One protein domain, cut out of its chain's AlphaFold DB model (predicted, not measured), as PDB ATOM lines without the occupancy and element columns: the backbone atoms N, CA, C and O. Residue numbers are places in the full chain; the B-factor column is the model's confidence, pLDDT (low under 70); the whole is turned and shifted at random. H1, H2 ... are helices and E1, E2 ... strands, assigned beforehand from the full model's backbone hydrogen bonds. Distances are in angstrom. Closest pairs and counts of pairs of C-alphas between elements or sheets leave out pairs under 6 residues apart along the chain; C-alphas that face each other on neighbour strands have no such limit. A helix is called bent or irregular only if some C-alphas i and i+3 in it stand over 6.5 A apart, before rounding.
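This is residues 1098 to 1245 of the 1253 residues of an uncharacterized protein of Anopheles gambiae (UniProt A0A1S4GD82). Two lobes of like build sit side by side along the longest axis, joined by one long link; each is a twisted sheet of four strands with two helices over one face. The first lobe holds E1, H1, E2, H2, E3, H3 and E4, the short H2 grazing its sheet, and the second holds E5, H4, E6, E7, H5 and E8. The printed part has 148 residues, with five named helices and eight named strands in the order E1 H1 E2 H2 E3 H3 E4 E5 H4 E6 E7 H5 E8. The sheets run E2 E3 E1 E4 and E6 E7 E5 E8, both antiparallel throughout, and the class is mixed, helices and strands. The whole is compact, with a radius of gyration of the C-alphas of 16.0 A, though its outline is elongated, 47 by 29 by 22 A.

E1, residues 1098 to 1102, begins at C-alpha 1098 (-41.992, -120.132, 27.245) and is 13.1 A long. H1 is residues 1110 to 1118, 12.1 A, and E2 is residues 1123 to 1127. H2, residues 1131 to 1134, comes before E3, residues 1137 to 1141, 13.1 A. H3, residues 1144 to 1153, spans 15.7 A, and E4 is residues 1164 to 1167. E5, residues 1179 to 1184, begins at C-alpha 1179 (-28.485, -102.214, 40.847) and is 16.4 A long. H4 is residues 1190 to 1198, E6 residues 1203 to 1207, and E7 residues 1214 to 1219, 16.7 A. H5, residues 1222 to 1230, is 14.0 A long; it is neither bent nor irregular, but only just, with C-alphas 1227 and 1230 6.0 A apart. E8, residues 1240 to 1244, ends at C-alpha 1244 (-24.991, -96.679, 41.283).

In the first sheet, N 1100 of E1 and O 1166 of E4 are within hydrogen-bond range at 2.8 A, as are N 1099 of E1 and O 1139 of E3 at 2.8 A, and N 1127 of E2 and O 1138 of E3 at 2.8 A. H3 lies over E1 at a height over the sheet of 7.5 A, along the strands; its closest C-alpha pair with E1 is Val 1099 and Ala 1147, 6.0 A. H1, on the same face, has a height of 8.8 A and runs slantwise to the strands, at 34 degrees to E2 on the local plane. H1 and H3 are close but not clearly touching, their closest C-alphas being those of Phe 1117 and Ala 1150, 6.5 A. H2 only grazes this sheet. In the second sheet, N 1204 of E6 and O 1218 of E7, a hairpin, are 2.8 A apart; N 1180 of E5 and O 1217 of E7 are 2.8 A apart, and N 1181 of E5 and O 1243 of E8 2.8 A. H5 lies over E5 at a height of 7.7 A, along the strands, and H4 is on the same face at 7.6 A. The closest C-alphas of H4 and H5 are those of Tyr 1197 and Ala 1228, 6.7 A. Four split strand-helix-strand units, two same-way strands with a third between them in the sheet, have right-handed crossovers: E1 H1 E2, E3 H3 E4, E5 H4 E6 and E7 H5 E8. Every O i to N i+4 pair is within hydrogen-bond range in H1 and H4, 3 of 6 in H3 and 3 of 5 in H5; H2 is too short for such a pair.

The two farthest C-alphas, those of Ser 1142 and Gly 1237, are 47.5 A apart. The printed part has no cut. The link from E4 to E5 is long, with 11 residues. Across the lobes, the closest C-alphas of E4 and E6 are those of Arg 1164 and Phe 1205, 7.4 A. The mean pLDDT of the printed part is 83.2; residue 1133 and residues 1168 to 1173 are under 70.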
ATOM      1  N   THR A1098     -43.416-120.485  27.367       81.75
ATOM      2  CA  THR A1098     -41.992-120.132  27.245       81.75
ATOM      3  C   THR A1098     -41.306-119.911  28.592       81.75
ATOM      4  O   THR A1098     -41.842-119.249  29.477       81.75
ATOM      5  N   VAL A1099     -40.074-120.405  28.707       86.31
ATOM      6  CA  VAL A1099     -39.134-120.175  29.808       86.31
ATOM      7  C   VAL A1099     -37.899-119.478  29.246       86.31
ATOM      8  O   VAL A1099     -37.331-119.914  28.247       86.31
ATOM      9  N   PHE A1100     -37.487-118.388  29.881       87.81
ATOM     10  CA  PHE A1100     -36.206-117.731  29.656       87.81
ATOM     11  C   PHE A1100     -35.144-118.379  30.551       87.81
ATOM     12  O   PHE A1100     -35.378-118.561  31.744       87.81
ATOM     13  N   VAL A1101     -33.968-118.663  29.994       87.19
ATOM     14  CA  VAL A1101     -32.778-119.117  30.724       87.19
ATOM     15  C   VAL A1101     -31.621-118.186  30.372       87.19
ATOM     16  O   VAL A1101     -31.162-118.146  29.234       87.19
ATOM     17  N   GLY A1102     -31.159-117.412  31.346       85.06
ATOM     18  CA  GLY A1102     -30.020-116.506  31.234       85.06
ATOM     19  C   GLY A1102     -28.806-116.982  32.025       85.06
ATOM     20  O   GLY A1102     -28.886-117.920  32.818       85.06
ATOM     21  N   ASN A1103     -27.695-116.268  31.841       86.00
ATOM     22  CA  ASN A1103     -26.409-116.526  32.494       86.00
ATOM     23  C   ASN A1103     -25.785-117.904  32.172       86.00
ATOM     24  O   ASN A1103     -25.027-118.472  32.959       86.00
ATOM     25  N   VAL A1104     -26.099-118.450  30.994       86.00
ATOM     26  CA  VAL A1104     -25.562-119.731  30.519       86.00
ATOM     27  C   VAL A1104     -24.097-119.571  30.104       86.00
ATOM     28  O   VAL A1104     -23.780-118.727  29.266       86.00
ATOM     29  N   ASN A1105     -23.214-120.422  30.636       82.88
ATOM     30  CA  ASN A1105     -21.785-120.429  30.308       82.88
ATOM     31  C   ASN A1105     -21.553-120.681  28.798       82.88
ATOM     32  O   ASN A1105     -22.178-121.563  28.192       82.88
ATOM     33  N   SER A1106     -20.643-119.920  28.183       78.38
ATOM     34  CA  SER A1106     -20.297-120.046  26.758       78.38
ATOM     35  C   SER A1106     -19.676-121.398  26.382       78.38
ATOM     36  O   SER A1106     -19.835-121.830  25.242       78.38
ATOM     37  N   LYS A1107     -19.021-122.092  27.326       81.00
ATOM     38  CA  LYS A1107     -18.316-123.372  27.103       81.00
ATOM     39  C   LYS A1107     -19.223-124.607  27.025       81.00
ATOM     40  O   LYS A1107     -18.784-125.639  26.536       81.00
ATOM     41  N   MET A1108     -20.458-124.508  27.513       82.38
ATOM     42  CA  MET A1108     -21.427-125.614  27.560       82.38
ATOM     43  C   MET A1108     -21.898-126.002  26.141       82.38
ATOM     44  O   MET A1108     -21.949-125.136  25.261       82.38
ATOM     45  N   SER A1109     -22.281-127.250  25.864       85.81
ATOM     46  CA  SER A1109     -22.878-127.572  24.550       85.81
ATOM     47  C   SER A1109     -24.371-127.212  24.492       85.81
ATOM     48  O   SER A1109     -25.037-127.097  25.517       85.81
ATOM     49  N   GLU A1110     -24.920-126.978  23.293       86.75
ATOM     50  CA  GLU A1110     -26.369-126.720  23.141       86.75
ATOM     51  C   GLU A1110     -27.193-127.946  23.569       86.75
ATOM     52  O   GLU A1110     -28.194-127.791  24.266       86.75
ATOM     53  N   ARG A1111     -26.684-129.151  23.272       84.00
ATOM     54  CA  ARG A1111     -27.267-130.434  23.689       84.00
ATOM     55  C   ARG A1111     -27.305-130.594  25.208       84.00
ATOM     56  O   ARG A1111     -28.359-130.902  25.731       84.00
ATOM     57  N   GLU A1112     -26.220-130.292  25.927       85.00
ATOM     58  CA  GLU A1112     -26.209-130.355  27.403       85.00
ATOM     59  C   GLU A1112     -27.292-129.481  28.048       85.00
ATOM     60  O   GLU A1112     -27.885-129.864  29.055       85.00
ATOM     61  N   ILE A1113     -27.547-128.291  27.493       87.19
ATOM     62  CA  ILE A1113     -28.578-127.390  28.021       87.19
ATOM     63  C   ILE A1113     -29.964-127.949  27.683       87.19
ATOM     64  O   ILE A1113     -30.836-127.982  28.549       87.19
ATOM     65  N   GLU A1114     -30.164-128.414  26.448       88.50
ATOM     66  CA  GLU A1114     -31.415-129.044  26.024       88.50
ATOM     67  C   GLU A1114     -31.737-130.287  26.866       88.50
ATOM     68  O   GLU A1114     -32.826-130.357  27.427       88.50
ATOM     69  N   ASP A1115     -30.775-131.188  27.077       85.75
ATOM     70  CA  ASP A1115     -30.901-132.381  27.921       85.75
ATOM     71  C   ASP A1115     -31.258-132.023  29.373       85.75
ATOM     72  O   ASP A1115     -32.117-132.658  29.990       85.75
ATOM     73  N   ILE A1116     -30.647-130.974  29.939       86.88
ATOM     74  CA  ILE A1116     -30.958-130.510  31.299       86.88
ATOM     75  C   ILE A1116     -32.416-130.071  31.419       86.88
ATOM     76  O   ILE A1116     -33.063-130.445  32.405       86.88
ATOM     77  N   PHE A1117     -32.920-129.311  30.441       86.44
ATOM     78  CA  PHE A1117     -34.259-128.720  30.466       86.44
ATOM     79  C   PHE A1117     -35.362-129.661  29.944       86.44
ATOM     80  O   PHE A1117     -36.497-129.583  30.423       86.44
ATOM     81  N   ALA A1118     -35.038-130.610  29.061       85.50
ATOM     82  CA  ALA A1118     -35.946-131.649  28.570       85.50
ATOM     83  C   ALA A1118     -36.413-132.612  29.678       85.50
ATOM     84  O   ALA A1118     -37.521-133.146  29.608       85.50
ATOM     85  N   ARG A1119     -35.626-132.782  30.753       83.94
ATOM     86  CA  ARG A1119     -36.013-133.582  31.936       83.94
ATOM     87  C   ARG A1119     -37.260-133.060  32.656       83.94
ATOM     88  O   ARG A1119     -37.950-133.846  33.297       83.94
ATOM     89  N   TYR A1120     -37.572-131.767  32.540       81.88
ATOM     90  CA  TYR A1120     -38.785-131.179  33.127       81.88
ATOM     91  C   TYR A1120     -40.039-131.416  32.273       81.88
ATOM     92  O   TYR A1120     -41.161-131.266  32.764       81.88
ATOM     93  N   GLY A1121     -39.853-131.838  31.020       83.50
ATOM     94  CA  GLY A1121     -40.890-132.334  30.128       83.50
ATOM     95  C   GLY A1121     -40.655-131.953  28.666       83.50
ATOM     96  O   GLY A1121     -39.692-131.273  28.319       83.50
ATOM     97  N   ARG A1122     -41.563-132.397  27.790       83.56
ATOM     98  CA  ARG A1122     -41.412-132.260  26.334       83.56
ATOM     99  C   ARG A1122     -41.288-130.796  25.886       83.56
ATOM    100  O   ARG A1122     -42.188-129.988  26.136       83.56
ATOM    101  N   LEU A1123     -40.193-130.513  25.185       88.25
ATOM    102  CA  LEU A1123     -39.912-129.261  24.489       88.25
ATOM    103  C   LEU A1123     -40.566-129.273  23.097       88.25
ATOM    104  O   LEU A1123     -40.530-130.282  22.396       88.25
ATOM    105  N   GLU A1124     -41.170-128.152  22.703       85.00
ATOM    106  CA  GLU A1124     -41.670-127.912  21.339       85.00
ATOM    107  C   GLU A1124     -40.647-127.175  20.478       85.00
ATOM    108  O   GLU A1124     -40.585-127.392  19.271       85.00
ATOM    109  N   ASN A1125     -39.892-126.255  21.086       84.12
ATOM    110  CA  ASN A1125     -38.907-125.428  20.401       84.12
ATOM    111  C   ASN A1125     -37.881-124.873  21.402       84.12
ATOM    112  O   ASN A1125     -38.238-124.561  22.543       84.12
ATOM    113  N   VAL A1126     -36.638-124.690  20.956       87.62
ATOM    114  CA  VAL A1126     -35.551-124.081  21.730       87.62
ATOM    115  C   VAL A1126     -34.861-123.013  20.882       87.62
ATOM    116  O   VAL A1126     -34.385-123.291  19.783       87.62
ATOM    117  N   ASP A1127     -34.799-121.779  21.383       85.25
ATOM    118  CA  ASP A1127     -34.126-120.657  20.720       85.25
ATOM    119  C   ASP A1127     -32.769-120.363  21.375       85.25
ATOM    120  O   ASP A1127     -32.684-119.746  22.442       85.25
ATOM    121  N   PHE A1128     -31.700-120.776  20.692       86.19
ATOM    122  CA  PHE A1128     -30.306-120.498  21.048       86.19
ATOM    123  C   PHE A1128     -29.738-119.213  20.402       86.19
ATOM    124  O   PHE A1128     -28.577-118.868  20.637       86.19
ATOM    125  N   ALA A1129     -30.509-118.447  19.615       80.38
ATOM    126  CA  ALA A1129     -29.991-117.335  18.798       80.38
ATOM    127  C   ALA A1129     -29.350-116.187  19.605       80.38
ATOM    128  O   ALA A1129     -28.558-115.399  19.071       80.38
ATOM    129  N   ARG A1130     -29.675-116.070  20.898       76.31
ATOM    130  CA  ARG A1130     -29.100-115.066  21.814       76.31
ATOM    131  C   ARG A1130     -27.951-115.596  22.669       76.31
ATOM    132  O   ARG A1130     -27.234-114.794  23.274       76.31
ATOM    133  N   ARG A1131     -27.696-116.907  22.638       79.38
ATOM    134  CA  ARG A1131     -26.735-117.584  23.509       79.38
ATOM    135  C   ARG A1131     -25.323-117.025  23.355       79.38
ATOM    136  O   ARG A1131     -24.739-116.565  24.329       79.38
ATOM    137  N   LYS A1132     -24.819-116.960  22.117       72.19
ATOM    138  CA  LYS A1132     -23.448-116.508  21.797       72.19
ATOM    139  C   LYS A1132     -23.145-115.041  22.141       72.19
ATOM    140  O   LYS A1132     -21.978-114.674  22.158       72.19
ATOM    141  N   ARG A1133     -24.162-114.194  22.357       67.00
ATOM    142  CA  ARG A1133     -23.981-112.753  22.645       67.00
ATOM    143  C   ARG A1133     -24.351-112.344  24.067       67.00
ATOM    144  O   ARG A1133     -23.793-111.373  24.559       67.00
ATOM    145  N   PHE A1134     -25.292-113.045  24.699       70.31
ATOM    146  CA  PHE A1134     -25.866-112.627  25.982       70.31
ATOM    147  C   PHE A1134     -25.965-113.755  27.023       70.31
ATOM    148  O   PHE A1134     -26.415-113.499  28.135       70.31
ATOM    149  N   GLY A1135     -25.577-114.994  26.686       78.25
ATOM    150  CA  GLY A1135     -25.770-116.152  27.570       78.25
ATOM    151  C   GLY A1135     -27.248-116.499  27.786       78.25
ATOM    152  O   GLY A1135     -27.609-116.998  28.849       78.25
ATOM    153  N   GLU A1136     -28.107-116.182  26.808       85.75
ATOM    154  CA  GLU A1136     -29.568-116.333  26.875       85.75
ATOM    155  C   GLU A1136     -30.084-117.426  25.932       85.75
ATOM    156  O   GLU A1136     -29.698-117.470  24.762       85.75
ATOM    157  N   VAL A1137     -31.013-118.243  26.423       87.00
ATOM    158  CA  VAL A1137     -31.734-119.294  25.691       87.00
ATOM    159  C   VAL A1137     -33.219-119.218  26.062       87.00
ATOM    160  O   VAL A1137     -33.554-118.852  27.190       87.00
ATOM    161  N   TYR A1138     -34.118-119.555  25.136       87.25
ATOM    162  CA  TYR A1138     -35.548-119.701  25.431       87.25
ATOM    163  C   TYR A1138     -36.027-121.123  25.136       87.25
ATOM    164  O   TYR A1138     -35.748-121.658  24.067       87.25
ATOM    165  N   PHE A1139     -36.797-121.700  26.055       88.50
ATOM    166  CA  PHE A1139     -37.398-123.029  25.939       88.50
ATOM    167  C   PHE A1139     -38.918-122.890  25.866       88.50
ATOM    168  O   PHE A1139     -39.524-122.354  26.791       88.50
ATOM    169  N   ASN A1140     -39.553-123.355  24.790       86.50
ATOM    170  CA  ASN A1140     -41.011-123.472  24.716       86.50
ATOM    171  C   ASN A1140     -41.411-124.926  24.986       86.50
ATOM    172  O   ASN A1140     -41.012-125.824  24.246       86.50
ATOM    173  N   TYR A1141     -42.199-125.158  26.034       85.50
ATOM    174  CA  TYR A1141     -42.686-126.489  26.409       85.50
ATOM    175  C   TYR A1141     -44.078-126.771  25.833       85.50
ATOM    176  O   TYR A1141     -44.880-125.858  25.660       85.50
ATOM    177  N   SER A1142     -44.427-128.047  25.628       82.06
ATOM    178  CA  SER A1142     -45.803-128.398  25.226       82.06
ATOM    179  C   SER A1142     -46.830-128.053  26.306       82.06
ATOM    180  O   SER A1142     -47.920-127.573  26.003       82.06
ATOM    181  N   ASN A1143     -46.458-128.249  27.576       75.94
ATOM    182  CA  ASN A1143     -47.328-128.021  28.726       75.94
ATOM    183  C   ASN A1143     -46.777-126.906  29.615       75.94
ATOM    184  O   ASN A1143     -45.580-126.864  29.916       75.94
ATOM    185  N   ARG A1144     -47.683-126.064  30.123       76.75
ATOM    186  CA  ARG A1144     -47.381-125.010  31.102       76.75
ATOM    187  C   ARG A1144     -46.693-125.555  32.361       76.75
ATOM    188  O   ARG A1144     -45.804-124.902  32.893       76.75
ATOM    189  N   ASP A1145     -47.057-126.758  32.795       72.88
ATOM    190  CA  ASP A1145     -46.538-127.362  34.028       72.88
ATOM    191  C   ASP A1145     -45.066-127.777  33.903       72.88
ATOM    192  O   ASP A1145     -44.308-127.659  34.862       72.88
ATOM    193  N   HIS A1146     -44.625-128.195  32.712       81.12
ATOM    194  CA  HIS A1146     -43.209-128.482  32.442       81.12
ATOM    195  C   HIS A1146     -42.372-127.197  32.500       81.12
ATOM    196  O   HIS A1146     -41.304-127.166  33.107       81.12
ATOM    197  N   ALA A1147     -42.910-126.109  31.939       78.62
ATOM    198  CA  ALA A1147     -42.308-124.783  31.995       78.62
ATOM    199  C   ALA A1147     -42.269-124.196  33.424       78.62
ATOM    200  O   ALA A1147     -41.350-123.447  33.745       78.62
ATOM    201  N   PHE A1148     -43.215-124.556  34.301       73.62
ATOM    202  CA  PHE A1148     -43.133-124.233  35.730       73.62
ATOM    203  C   PHE A1148     -42.080-125.068  36.465       73.62
ATOM    204  O   PHE A1148     -41.284-124.497  37.205       73.62
ATOM    205  N   LYS A1149     -42.021-126.388  36.240       74.50
ATOM    206  CA  LYS A1149     -40.991-127.259  36.839       74.50
ATOM    207  C   LYS A1149     -39.573-126.819  36.464       74.50
ATOM    208  O   LYS A1149     -38.680-126.834  37.300       74.50
ATOM    209  N   ALA A1150     -39.375-126.331  35.239       81.06
ATOM    210  CA  ALA A1150     -38.098-125.777  34.791       81.06
ATOM    211  C   ALA A1150     -37.592-124.584  35.635       81.06
ATOM    212  O   ALA A1150     -36.387-124.328  35.644       81.06
ATOM    213  N   LEU A1151     -38.462-123.874  36.370       78.69
ATOM    214  CA  LEU A1151     -38.055-122.787  37.275       78.69
ATOM    215  C   LEU A1151     -37.220-123.275  38.470       78.69
ATOM    216  O   LEU A1151     -36.496-122.472  39.056       78.69
ATOM    217  N   GLU A1152     -37.247-124.574  38.797       73.31
ATOM    218  CA  GLU A1152     -36.356-125.192  39.796       73.31
ATOM    219  C   GLU A1152     -34.866-124.998  39.462       73.31
ATOM    220  O   GLU A1152     -34.022-125.036  40.354       73.31
ATOM    221  N   MET A1153     -34.531-124.747  38.189       80.12
ATOM    222  CA  MET A1153     -33.163-124.463  37.748       80.12
ATOM    223  C   MET A1153     -32.704-123.018  38.009       80.12
ATOM    224  O   MET A1153     -31.556-122.687  37.704       80.12
ATOM    225  N   ASN A1154     -33.550-122.142  38.561       82.25
ATOM    226  CA  ASN A1154     -33.141-120.782  38.910       82.25
ATOM    227  C   ASN A1154     -32.107-120.782  40.054       82.25
ATOM    228  O   ASN A1154     -32.223-121.537  41.015       82.25
ATOM    229  N   ASN A1155     -31.085-119.932  39.951       72.56
ATOM    230  CA  ASN A1155     -29.920-119.840  40.843       72.56
ATOM    231  C   ASN A1155     -29.037-121.105  40.954       72.56
ATOM    232  O   ASN A1155     -28.017-121.074  41.658       72.56
ATOM    233  N   VAL A1156     -29.352-122.184  40.223       80.88
ATOM    234  CA  VAL A1156     -28.535-123.405  40.172       80.88
ATOM    235  C   VAL A1156     -27.205-123.113  39.480       80.88
ATOM    236  O   VAL A1156     -27.154-122.563  38.379       80.88
ATOM    237  N   LYS A1157     -26.106-123.488  40.140       80.12
ATOM    238  CA  LYS A1157     -24.742-123.251  39.661       80.12
ATOM    239  C   LYS A1157     -24.312-124.341  38.677       80.12
ATOM    240  O   LYS A1157     -24.138-125.490  39.071       80.12
ATOM    241  N   ILE A1158     -24.067-123.969  37.424       79.25
ATOM    242  CA  ILE A1158     -23.533-124.844  36.371       79.25
ATOM    243  C   ILE A1158     -22.270-124.201  35.789       79.25
ATOM    244  O   ILE A1158     -22.270-123.039  35.392       79.25
ATOM    245  N   MET A1159     -21.167-124.960  35.767       76.06
ATOM    246  CA  MET A1159     -19.846-124.500  35.303       76.06
ATOM    247  C   MET A1159     -19.444-123.115  35.851       76.06
ATOM    248  O   MET A1159     -19.084-122.213  35.097       76.06
ATOM    249  N   GLY A1160     -19.557-122.928  37.169       74.44
ATOM    250  CA  GLY A1160     -19.186-121.679  37.848       74.44
ATOM    251  C   GLY A1160     -20.272-120.596  37.884       74.44
ATOM    252  O   GLY A1160     -20.266-119.802  38.820       74.44
ATOM    253  N   ARG A1161     -21.228-120.602  36.944       80.44
ATOM    254  CA  ARG A1161     -22.247-119.550  36.768       80.44
ATOM    255  C   ARG A1161     -23.608-119.971  37.327       80.44
ATOM    256  O   ARG A1161     -23.976-121.138  37.203       80.44
ATOM    257  N   ARG A1162     -24.369-119.054  37.929       82.31
ATOM    258  CA  ARG A1162     -25.734-119.323  38.426       82.31
ATOM    259  C   ARG A1162     -26.768-119.066  37.328       82.31
ATOM    260  O   ARG A1162     -26.895-117.933  36.875       82.31
ATOM    261  N   LEU A1163     -27.519-120.082  36.899       84.12
ATOM    262  CA  LEU A1163     -28.548-119.901  35.867       84.12
ATOM    263  C   LEU A1163     -29.665-118.962  36.342       84.12
ATOM    264  O   LEU A1163     -30.131-119.067  37.473       84.12
ATOM    265  N   ARG A1164     -30.139-118.083  35.451       82.12
ATOM    266  CA  ARG A1164     -31.264-117.172  35.711       82.12
ATOM    267  C   ARG A1164     -32.492-117.632  34.938       82.12
ATOM    268  O   ARG A1164     -32.584-117.359  33.742       82.12
ATOM    269  N   VAL A1165     -33.422-118.320  35.592       83.94
ATOM    270  CA  VAL A1165     -34.578-118.949  34.936       83.94
ATOM    271  C   VAL A1165     -35.869-118.210  35.291       83.94
ATOM    272  O   VAL A1165     -36.190-118.056  36.466       83.94
ATOM    273  N   SER A1166     -36.612-117.744  34.283       81.31
ATOM    274  CA  SER A1166     -37.871-117.006  34.469       81.31
ATOM    275  C   SER A1166     -38.955-117.413  33.468       81.31
ATOM    276  O   SER A1166     -38.682-117.877  32.361       81.31
ATOM    277  N   PHE A1167     -40.216-117.256  33.864       78.69
ATOM    278  CA  PHE A1167     -41.375-117.688  33.082       78.69
ATOM    279  C   PHE A1167     -41.857-116.601  32.091       78.69
ATOM    280  O   PHE A1167     -41.662-115.407  32.306       78.69
ATOM    281  N   ASN A1168     -42.511-117.012  31.000       64.06
ATOM    282  CA  ASN A1168     -43.213-116.164  30.022       64.06
ATOM    283  C   ASN A1168     -42.375-115.048  29.359       64.06
ATOM    284  O   ASN A1168     -42.884-113.970  29.046       64.06
ATOM    285  N   SER A1169     -41.088-115.305  29.110       59.88
ATOM    286  CA  SER A1169     -40.147-114.367  28.466       59.88
ATOM    287  C   SER A1169     -39.846-113.061  29.226       59.88
ATOM    288  O   SER A1169     -39.130-112.207  28.692       59.88
ATOM    289  N   GLU A1170     -40.314-112.900  30.468       58.88
ATOM    290  CA  GLU A1170     -39.970-111.748  31.307       58.88
ATOM    291  C   GLU A1170     -38.504-111.841  31.740       58.88
ATOM    292  O   GLU A1170     -38.138-112.622  32.618       58.88
ATOM    293  N   LYS A1171     -37.635-111.052  31.102       64.06
ATOM    294  CA  LYS A1171     -36.240-110.891  31.528       64.06
ATOM    295  C   LYS A1171     -36.203-110.043  32.804       64.06
ATOM    296  O   LYS A1171     -36.628-108.892  32.719       64.06
ATOM    297  N   PRO A1172     -35.607-110.502  33.922       63.00
ATOM    298  CA  PRO A1172     -35.254-109.597  35.013       63.00
ATOM    299  C   PRO A1172     -34.400-108.426  34.498       63.00
ATOM    300  O   PRO A1172     -33.408-108.627  33.783       63.00
ATOM    301  N   ILE A1173     -34.841-107.205  34.810       68.19
ATOM    302  CA  ILE A1173     -34.298-105.937  34.304       68.19
ATOM    303  C   ILE A1173     -33.499-105.264  35.423       68.19
ATOM    304  O   ILE A1173     -33.914-105.295  36.581       68.19
ATOM    305  N   HIS A1174     -32.381-104.623  35.082       78.69
ATOM    306  CA  HIS A1174     -31.672-103.736  36.004       78.69
ATOM    307  C   HIS A1174     -32.567-102.566  36.428       78.69
ATOM    308  O   HIS A1174     -33.280-101.982  35.611       78.69
ATOM    309  N   ARG A1175     -32.511-102.210  37.710       78.56
ATOM    310  CA  ARG A1175     -33.321-101.145  38.313       78.56
ATOM    311  C   ARG A1175     -32.398-100.126  38.967       78.56
ATOM    312  O   ARG A1175     -31.528-100.506  39.755       78.56
ATOM    313  N   GLU A1176     -32.605 -98.848  38.675       79.62
ATOM    314  CA  GLU A1176     -31.951 -97.750  39.396       79.62
ATOM    315  C   GLU A1176     -32.249 -97.862  40.901       79.62
ATOM    316  O   GLU A1176     -33.351 -98.250  41.292       79.62
ATOM    317  N   GLY A1177     -31.253 -97.595  41.748       80.75
ATOM    318  CA  GLY A1177     -31.363 -97.727  43.208       80.75
ATOM    319  C   GLY A1177     -31.297 -99.158  43.767       80.75
ATOM    320  O   GLY A1177     -30.994 -99.312  44.940       80.75
ATOM    321  N   TYR A1178     -31.510-100.203  42.957       87.69
ATOM    322  CA  TYR A1178     -31.329-101.614  43.367       87.69
ATOM    323  C   TYR A1178     -30.139-102.291  42.676       87.69
ATOM    324  O   TYR A1178     -29.765-103.408  43.024       87.69
ATOM    325  N   THR A1179     -29.580-101.657  41.644       89.44
ATOM    326  CA  THR A1179     -28.485-102.214  40.847       89.44
ATOM    327  C   THR A1179     -27.218-101.397  41.037       89.44
ATOM    328  O   THR A1179     -27.219-100.173  40.893       89.44
ATOM    329  N   ILE A1180     -26.121-102.094  41.305       91.88
ATOM    330  CA  ILE A1180     -24.764-101.561  41.265       91.88
ATOM    331  C   ILE A1180     -24.167-101.900  39.903       91.88
ATOM    332  O   ILE A1180     -24.285-103.028  39.432       91.88
ATOM    333  N   TYR A1181     -23.503-100.933  39.279       90.94
ATOM    334  CA  TYR A1181     -22.578-101.151  38.172       90.94
ATOM    335  C   TYR A1181     -21.152-101.124  38.713       90.94
ATOM    336  O   TYR A1181     -20.761-100.149  39.350       90.94
ATOM    337  N   TYR A1182     -20.358-102.158  38.452       90.56
ATOM    338  CA  TYR A1182     -18.981-102.236  38.935       90.56
ATOM    339  C   TYR A1182     -17.974-102.329  37.792       90.56
ATOM    340  O   TYR A1182     -18.276-102.794  36.695       90.56
ATOM    341  N   THR A1183     -16.752-101.879  38.070       89.75
ATOM    342  CA  THR A1183     -15.592-102.010  37.176       89.75
ATOM    343  C   THR A1183     -14.400-102.559  37.943       89.75
ATOM    344  O   THR A1183     -14.208-102.216  39.107       89.75
ATOM    345  N   MET A1184     -13.610-103.411  37.299       88.00
ATOM    346  CA  MET A1184     -12.498-104.152  37.893       88.00
ATOM    347  C   MET A1184     -11.250-104.012  37.020       88.00
ATOM    348  O   MET A1184     -11.337-103.689  35.835       88.00
ATOM    349  N   ARG A1185     -10.072-104.227  37.611       82.31
ATOM    350  CA  ARG A1185      -8.788-104.168  36.886       82.31
ATOM    351  C   ARG A1185      -8.366-105.504  36.281       82.31
ATOM    352  O   ARG A1185      -7.591-105.512  35.331       82.31
ATOM    353  N   GLN A1186      -8.856-106.604  36.840       84.06
ATOM    354  CA  GLN A1186      -8.582-107.973  36.416       84.06
ATOM    355  C   GLN A1186      -9.920-108.732  36.359       84.06
ATOM    356  O   GLN A1186     -10.844-108.354  37.086       84.06
ATOM    357  N   PRO A1187     -10.073-109.722  35.462       83.31
ATOM    358  CA  PRO A1187     -11.256-110.572  35.427       83.31
ATOM    359  C   PRO A1187     -11.216-111.582  36.581       83.31
ATOM    360  O   PRO A1187     -10.154-112.114  36.904       83.31
ATOM    361  N   THR A1188     -12.382-111.873  37.152       85.06
ATOM    362  CA  THR A1188     -12.565-112.714  38.345       85.06
ATOM    363  C   THR A1188     -13.804-113.589  38.150       85.06
ATOM    364  O   THR A1188     -14.701-113.232  37.388       85.06
ATOM    365  N   ASP A1189     -13.899-114.725  38.840       84.94
ATOM    366  CA  ASP A1189     -15.080-115.587  38.766       84.94
ATOM    367  C   ASP A1189     -16.336-114.957  39.407       84.94
ATOM    368  O   ASP A1189     -16.288-114.325  40.464       84.94
ATOM    369  N   GLU A1190     -17.508-115.234  38.815       85.75
ATOM    370  CA  GLU A1190     -18.829-114.818  39.331       85.75
ATOM    371  C   GLU A1190     -19.048-115.246  40.795       85.75
ATOM    372  O   GLU A1190     -19.725-114.555  41.552       85.75
ATOM    373  N   GLN A1191     -18.446-116.365  41.216       84.44
ATOM    374  CA  GLN A1191     -18.521-116.854  42.592       84.44
ATOM    375  C   GLN A1191     -17.863-115.901  43.598       84.44
ATOM    376  O   GLN A1191     -18.448-115.663  44.653       84.44
ATOM    377  N   THR A1192     -16.679-115.366  43.298       87.19
ATOM    378  CA  THR A1192     -15.968-114.433  44.187       87.19
ATOM    379  C   THR A1192     -16.765-113.142  44.338       87.19
ATOM    380  O   THR A1192     -16.931-112.626  45.443       87.19
ATOM    381  N   ILE A1193     -17.337-112.660  43.228       88.44
ATOM    382  CA  ILE A1193     -18.229-111.498  43.209       88.44
ATOM    383  C   ILE A1193     -19.456-111.785  44.086       88.44
ATOM    384  O   ILE A1193     -19.756-111.010  44.984       88.44
ATOM    385  N   TYR A1194     -20.118-112.932  43.908       88.50
ATOM    386  CA  TYR A1194     -21.256-113.330  44.741       88.50
ATOM    387  C   TYR A1194     -20.905-113.360  46.238       88.50
ATOM    388  O   TYR A1194     -21.573-112.699  47.025       88.50
ATOM    389  N   GLN A1195     -19.819-114.040  46.625       87.00
ATOM    390  CA  GLN A1195     -19.370-114.137  48.023       87.00
ATOM    391  C   GLN A1195     -19.029-112.779  48.651       87.00
ATOM    392  O   GLN A1195     -19.276-112.572  49.835       87.00
ATOM    393  N   SER A1196     -18.478-111.848  47.868       89.50
ATOM    394  CA  SER A1196     -18.095-110.513  48.353       89.50
ATOM    395  C   SER A1196     -19.290-109.580  48.569       89.50
ATOM    396  O   SER A1196     -19.163-108.583  49.272       89.50
ATOM    397  N   TYR A1197     -20.434-109.878  47.946       89.94
ATOM    398  CA  TYR A1197     -21.627-109.027  47.969       89.94
ATOM    399  C   TYR A1197     -22.823-109.645  48.715       89.94
ATOM    400  O   TYR A1197     -23.714-108.905  49.128       89.94
ATOM    401  N   GLU A1198     -22.839-110.961  48.942       87.31
ATOM    402  CA  GLU A1198     -23.904-111.687  49.660       87.31
ATOM    403  C   GLU A1198     -24.093-111.199  51.108       87.31
ATOM    404  O   GLU A1198     -25.222-111.127  51.592       87.31
ATOM    405  N   SER A1199     -23.018-110.774  51.780       87.19
ATOM    406  CA  SER A1199     -23.062-110.223  53.145       87.19
ATOM    407  C   SER A1199     -23.819-108.893  53.267       87.19
ATOM    408  O   SER A1199     -24.285-108.568  54.356       87.19
ATOM    409  N   TYR A1200     -23.970-108.140  52.171       86.81
ATOM    410  CA  TYR A1200     -24.684-106.856  52.135       86.81
ATOM    411  C   TYR A1200     -26.181-107.019  51.823       86.81
ATOM    412  O   TYR A1200     -26.965-106.076  51.951       86.81
ATOM    413  N   GLY A1201     -26.608-108.216  51.410       84.88
ATOM    414  CA  GLY A1201     -28.013-108.560  51.233       84.88
ATOM    415  C   GLY A1201     -28.281-109.521  50.081       84.88
ATOM    416  O   GLY A1201     -27.412-109.864  49.285       84.88
ATOM    417  N   GLU A1202     -29.542-109.939  49.979       84.12
ATOM    418  CA  GLU A1202     -29.978-110.934  49.002       84.12
ATOM    419  C   GLU A1202     -29.833-110.412  47.559       84.12
ATOM    420  O   GLU A1202     -30.516-109.471  47.134       84.12
ATOM    421  N   ILE A1203     -28.932-111.043  46.804       87.38
ATOM    422  CA  ILE A1203     -28.669-110.753  45.393       87.38
ATOM    423  C   ILE A1203     -29.765-111.406  44.536       87.38
ATOM    424  O   ILE A1203     -29.936-112.623  44.563       87.38
ATOM    425  N   ASP A1204     -30.480-110.599  43.748       82.81
ATOM    426  CA  ASP A1204     -31.513-111.049  42.803       82.81
ATOM    427  C   ASP A1204     -30.868-111.690  41.564       82.81
ATOM    428  O   ASP A1204     -31.206-112.808  41.182       82.81
ATOM    429  N   PHE A1205     -29.876-111.017  40.967       84.88
ATOM    430  CA  PHE A1205     -28.974-111.617  39.978       84.88
ATOM    431  C   PHE A1205     -27.682-110.806  39.787       84.88
ATOM    432  O   PHE A1205     -27.642-109.590  39.982       84.88
ATOM    433  N   ILE A1206     -26.633-111.490  39.323       87.25
ATOM    434  CA  ILE A1206     -25.398-110.881  38.814       87.25
ATOM    435  C   ILE A1206     -25.422-110.983  37.289       87.25
ATOM    436  O   ILE A1206     -25.735-112.036  36.734       87.25
ATOM    437  N   TRP A1207     -25.074-109.900  36.598       87.31
ATOM    438  CA  TRP A1207     -24.718-109.942  35.184       87.31
ATOM    439  C   TRP A1207     -23.226-109.638  35.047       87.31
ATOM    440  O   TRP A1207     -22.773-108.527  35.323       87.31
ATOM    441  N   TYR A1208     -22.462-110.650  34.644       86.06
ATOM    442  CA  TYR A1208     -21.010-110.580  34.503       86.06
ATOM    443  C   TYR A1208     -20.583-111.299  33.213       86.06
ATOM    444  O   TYR A1208     -20.529-112.527  33.213       86.06
ATOM    445  N   PRO A1209     -20.339-110.612  32.084       79.75
ATOM    446  CA  PRO A1209     -19.937-111.289  30.850       79.75
ATOM    447  C   PRO A1209     -18.637-112.091  31.048       79.75
ATOM    448  O   PRO A1209     -17.777-111.684  31.826       79.75
ATOM    449  N   ASP A1210     -18.492-113.228  30.355       74.75
ATOM    450  CA  ASP A1210     -17.279-114.061  30.428       74.75
ATOM    451  C   ASP A1210     -16.021-113.211  30.147       74.75
ATOM    452  O   ASP A1210     -15.948-112.521  29.128       74.75
ATOM    453  N   ASN A1211     -15.035-113.257  31.053       72.81
ATOM    454  CA  ASN A1211     -13.818-112.425  31.047       72.81
ATOM    455  C   ASN A1211     -14.067-110.897  31.060       72.81
ATOM    456  O   ASN A1211     -13.223-110.118  30.611       72.81
ATOM    457  N   GLY A1212     -15.214-110.445  31.569       80.00
ATOM    458  CA  GLY A1212     -15.535-109.029  31.712       80.00
ATOM    459  C   GLY A1212     -14.637-108.301  32.718       80.00
ATOM    460  O   GLY A1212     -14.250-108.846  33.748       80.00
ATOM    461  N   LEU A1213     -14.366-107.020  32.457       86.50
ATOM    462  CA  LEU A1213     -13.786-106.077  33.434       86.50
ATOM    463  C   LEU A1213     -14.856-105.184  34.087       86.50
ATOM    464  O   LEU A1213     -14.554-104.185  34.740       86.50
ATOM    465  N   PHE A1214     -16.127-105.504  33.862       88.88
ATOM    466  CA  PHE A1214     -17.280-104.788  34.379       88.88
ATOM    467  C   PHE A1214     -18.483-105.722  34.449       88.88
ATOM    468  O   PHE A1214     -18.539-106.734  33.749       88.88
ATOM    469  N   GLY A1215     -19.467-105.340  35.250       88.44
ATOM    470  CA  GLY A1215     -20.737-106.040  35.344       88.44
ATOM    471  C   GLY A1215     -21.737-105.259  36.181       88.44
ATOM    472  O   GLY A1215     -21.507-104.103  36.550       88.44
ATOM    473  N   THR A1216     -22.861-105.896  36.479       90.94
ATOM    474  CA  THR A1216     -23.891-105.352  37.362       90.94
ATOM    475  C   THR A1216     -24.345-106.384  38.388       90.94
ATOM    476  O   THR A1216     -24.357-107.586  38.124       90.94
ATOM    477  N   ILE A1217     -24.710-105.904  39.575       91.00
ATOM    478  CA  ILE A1217     -25.281-106.698  40.670       91.00
ATOM    479  C   ILE A1217     -26.613-106.055  41.013       91.00
ATOM    480  O   ILE A1217     -26.643-104.883  41.385       91.00
ATOM    481  N   THR A1218     -27.709-106.789  40.855       88.94
ATOM    482  CA  THR A1218     -29.042-106.335  41.249       88.94
ATOM    483  C   THR A1218     -29.412-107.025  42.560       88.94
ATOM    484  O   THR A1218     -29.413-108.250  42.633       88.94
ATOM    485  N   PHE A1219     -29.707-106.241  43.597       88.00
ATOM    486  CA  PHE A1219     -30.157-106.718  44.906       88.00
ATOM    487  C   PHE A1219     -31.685-106.706  45.001       88.00
ATOM    488  O   PHE A1219     -32.352-105.884  44.367       88.00
ATOM    489  N   ARG A1220     -32.254-107.561  45.859       82.81
ATOM    490  CA  ARG A1220     -33.697-107.552  46.161       82.81
ATOM    491  C   ARG A1220     -34.133-106.285  46.917       82.81
ATOM    492  O   ARG A1220     -35.293-105.885  46.811       82.81
ATOM    493  N   ARG A1221     -33.226-105.635  47.659       84.44
ATOM    494  CA  ARG A1221     -33.474-104.393  48.421       84.44
ATOM    495  C   ARG A1221     -32.558-103.256  47.959       84.44
ATOM    496  O   ARG A1221     -31.390-103.482  47.657       84.44
ATOM    497  N   ALA A1222     -33.089-102.032  47.940       85.56
ATOM    498  CA  ALA A1222     -32.337-100.831  47.562       85.56
ATOM    499  C   ALA A1222     -31.314-100.404  48.634       85.56
ATOM    500  O   ALA A1222     -30.253 -99.878  48.308       85.56
ATOM    501  N   GLU A1223     -31.608-100.681  49.906       88.12
ATOM    502  CA  GLU A1223     -30.704-100.460  51.045       88.12
ATOM    503  C   GLU A1223     -29.405-101.261  50.864       88.12
ATOM    504  O   GLU A1223     -28.333-100.670  50.772       88.12
ATOM    505  N   SER A1224     -29.512-102.574  50.627       91.56
ATOM    506  CA  SER A1224     -28.382-103.458  50.297       91.56
ATOM    507  C   SER A1224     -27.549-102.960  49.113       91.56
ATOM    508  O   SER A1224     -26.324-102.959  49.171       91.56
ATOM    509  N   ALA A1225     -28.197-102.471  48.049       88.94
ATOM    510  CA  ALA A1225     -27.504-101.891  46.896       88.94
ATOM    511  C   ALA A1225     -26.823-100.541  47.194       88.94
ATOM    512  O   ALA A1225     -25.949-100.126  46.436       88.94
ATOM    513  N   THR A1226     -27.220 -99.851  48.265       88.56
ATOM    514  CA  THR A1226     -26.606 -98.597  48.720       88.56
ATOM    515  C   THR A1226     -25.405 -98.890  49.618       88.56
ATOM    516  O   THR A1226     -24.336 -98.323  49.408       88.56
ATOM    517  N   GLU A1227     -25.540 -99.827  50.559       89.00
ATOM    518  CA  GLU A1227     -24.463-100.270  51.456       89.00
ATOM    519  C   GLU A1227     -23.317-100.946  50.689       89.00
ATOM    520  O   GLU A1227     -22.144-100.627  50.894       89.00
ATOM    521  N   ALA A1228     -23.643-101.801  49.716       89.19
ATOM    522  CA  ALA A1228     -22.662-102.471  48.864       89.19
ATOM    523  C   ALA A1228     -21.858-101.519  47.943       89.19
ATOM    524  O   ALA A1228     -20.878-101.944  47.330       89.19
ATOM    525  N   LEU A1229     -22.186-100.219  47.866       88.62
ATOM    526  CA  LEU A1229     -21.303 -99.226  47.228       88.62
ATOM    527  C   LEU A1229     -19.993 -99.002  48.007       88.62
ATOM    528  O   LEU A1229     -19.058 -98.435  47.446       88.62
ATOM    529  N   ALA A1230     -19.897 -99.449  49.264       85.69
ATOM    530  CA  ALA A1230     -18.677 -99.359  50.069       85.69
ATOM    531  C   ALA A1230     -17.608-100.421  49.722       85.69
ATOM    532  O   ALA A1230     -16.466-100.305  50.170       85.69
ATOM    533  N   VAL A1231     -17.948-101.451  48.936       88.44
ATOM    534  CA  VAL A1231     -17.036-102.555  48.586       88.44
ATOM    535  C   VAL A1231     -15.980-102.083  47.583       88.44
ATOM    536  O   VAL A1231     -16.296-101.829  46.425       88.44
ATOM    537  N   ASN A1232     -14.719-101.996  48.012       86.56
ATOM    538  CA  ASN A1232     -13.592-101.578  47.161       86.56
ATOM    539  C   ASN A1232     -12.659-102.735  46.748       86.56
ATOM    540  O   ASN A1232     -11.873-102.592  45.810       86.56
ATOM    541  N   GLU A1233     -12.758-103.886  47.413       88.56
ATOM    542  CA  GLU A1233     -11.969-105.097  47.152       88.56
ATOM    543  C   GLU A1233     -12.875-106.329  47.289       88.56
ATOM    544  O   GLU A1233     -13.787-106.338  48.118       88.56
ATOM    545  N   LEU A1234     -12.662-107.340  46.445       86.94
ATOM    546  CA  LEU A1234     -13.336-108.639  46.536       86.94
ATOM    547  C   LEU A1234     -12.594-109.601  47.479       86.94
ATOM    548  O   LEU A1234     -11.448-109.365  47.857       86.94
ATOM    549  N   SER A1235     -13.219-110.735  47.800       82.88
ATOM    550  CA  SER A1235     -12.662-111.791  48.658       82.88
ATOM    551  C   SER A1235     -11.386-112.472  48.130       82.88
ATOM    552  O   SER A1235     -10.723-113.170  48.895       82.88
ATOM    553  N   ASP A1236     -11.012-112.262  46.864       82.62
ATOM    554  CA  ASP A1236      -9.730-112.683  46.274       82.62
ATOM    555  C   ASP A1236      -8.652-111.574  46.278       82.62
ATOM    556  O   ASP A1236      -7.555-111.777  45.759       82.62
ATOM    557  N   GLY A1237      -8.953-110.399  46.843       80.81
ATOM    558  CA  GLY A1237      -8.098-109.210  46.810       80.81
ATOM    559  C   GLY A1237      -8.215-108.375  45.528       80.81
ATOM    560  O   GLY A1237      -7.487-107.393  45.365       80.81
ATOM    561  N   THR A1238      -9.116-108.711  44.595       86.88
ATOM    562  CA  THR A1238      -9.270-107.935  43.358       86.88
ATOM    563  C   THR A1238      -9.952-106.597  43.632       86.88
ATOM    564  O   THR A1238     -11.112-106.536  44.042       86.88
ATOM    565  N   THR A1239      -9.256-105.495  43.333       86.56
ATOM    566  CA  THR A1239      -9.807-104.139  43.478       86.56
ATOM    567  C   THR A1239     -10.996-103.917  42.539       86.56
ATOM    568  O   THR A1239     -10.862-104.035  41.311       86.56
ATOM    569  N   ILE A1240     -12.126-103.507  43.108       90.56
ATOM    570  CA  ILE A1240     -13.393-103.250  42.425       90.56
ATOM    571  C   ILE A1240     -13.844-101.804  42.673       90.56
ATOM    572  O   ILE A1240     -13.537-101.185  43.685       90.56
ATOM    573  N   ARG A1241     -14.539-101.217  41.698       89.50
ATOM    574  CA  ARG A1241     -15.085 -99.857  41.768       89.50
ATOM    575  C   ARG A1241     -16.587 -99.898  41.489       89.50
ATOM    576  O   ARG A1241     -16.960 -99.808  40.311       89.50
ATOM    577  N   PRO A1242     -17.432-100.064  42.521       91.19
ATOM    578  CA  PRO A1242     -18.879 -99.991  42.391       91.19
ATOM    579  C   PRO A1242     -19.341 -98.547  42.161       91.19
ATOM    580  O   PRO A1242     -18.700 -97.576  42.567       91.19
ATOM    581  N   LYS A1243     -20.468 -98.407  41.469       89.88
ATOM    582  CA  LYS A1243     -21.182 -97.159  41.194       89.88
ATOM    583  C   LYS A1243     -22.682 -97.456  41.146       89.88
ATOM    584  O   LYS A1243     -23.057 -98.548  40.713       89.88
ATOM    585  N   PRO A1244     -23.560 -96.508  41.507       87.12
ATOM    586  CA  PRO A1244     -24.991 -96.679  41.283       87.12
ATOM    587  C   PRO A1244     -25.277 -96.861  39.784       87.12
ATOM    588  O   PRO A1244     -24.729 -96.144  38.941       87.12
ATOM    589  N   PHE A1245     -26.127 -97.829  39.441       85.75
ATOM    590  CA  PHE A1245     -26.618 -98.002  38.076       85.75
ATOM    591  C   PHE A1245     -27.597 -96.876  37.715       85.75
ATOM    592  O   PHE A1245     -28.520 -96.590  38.479       85.75
TER     593      PHE A1245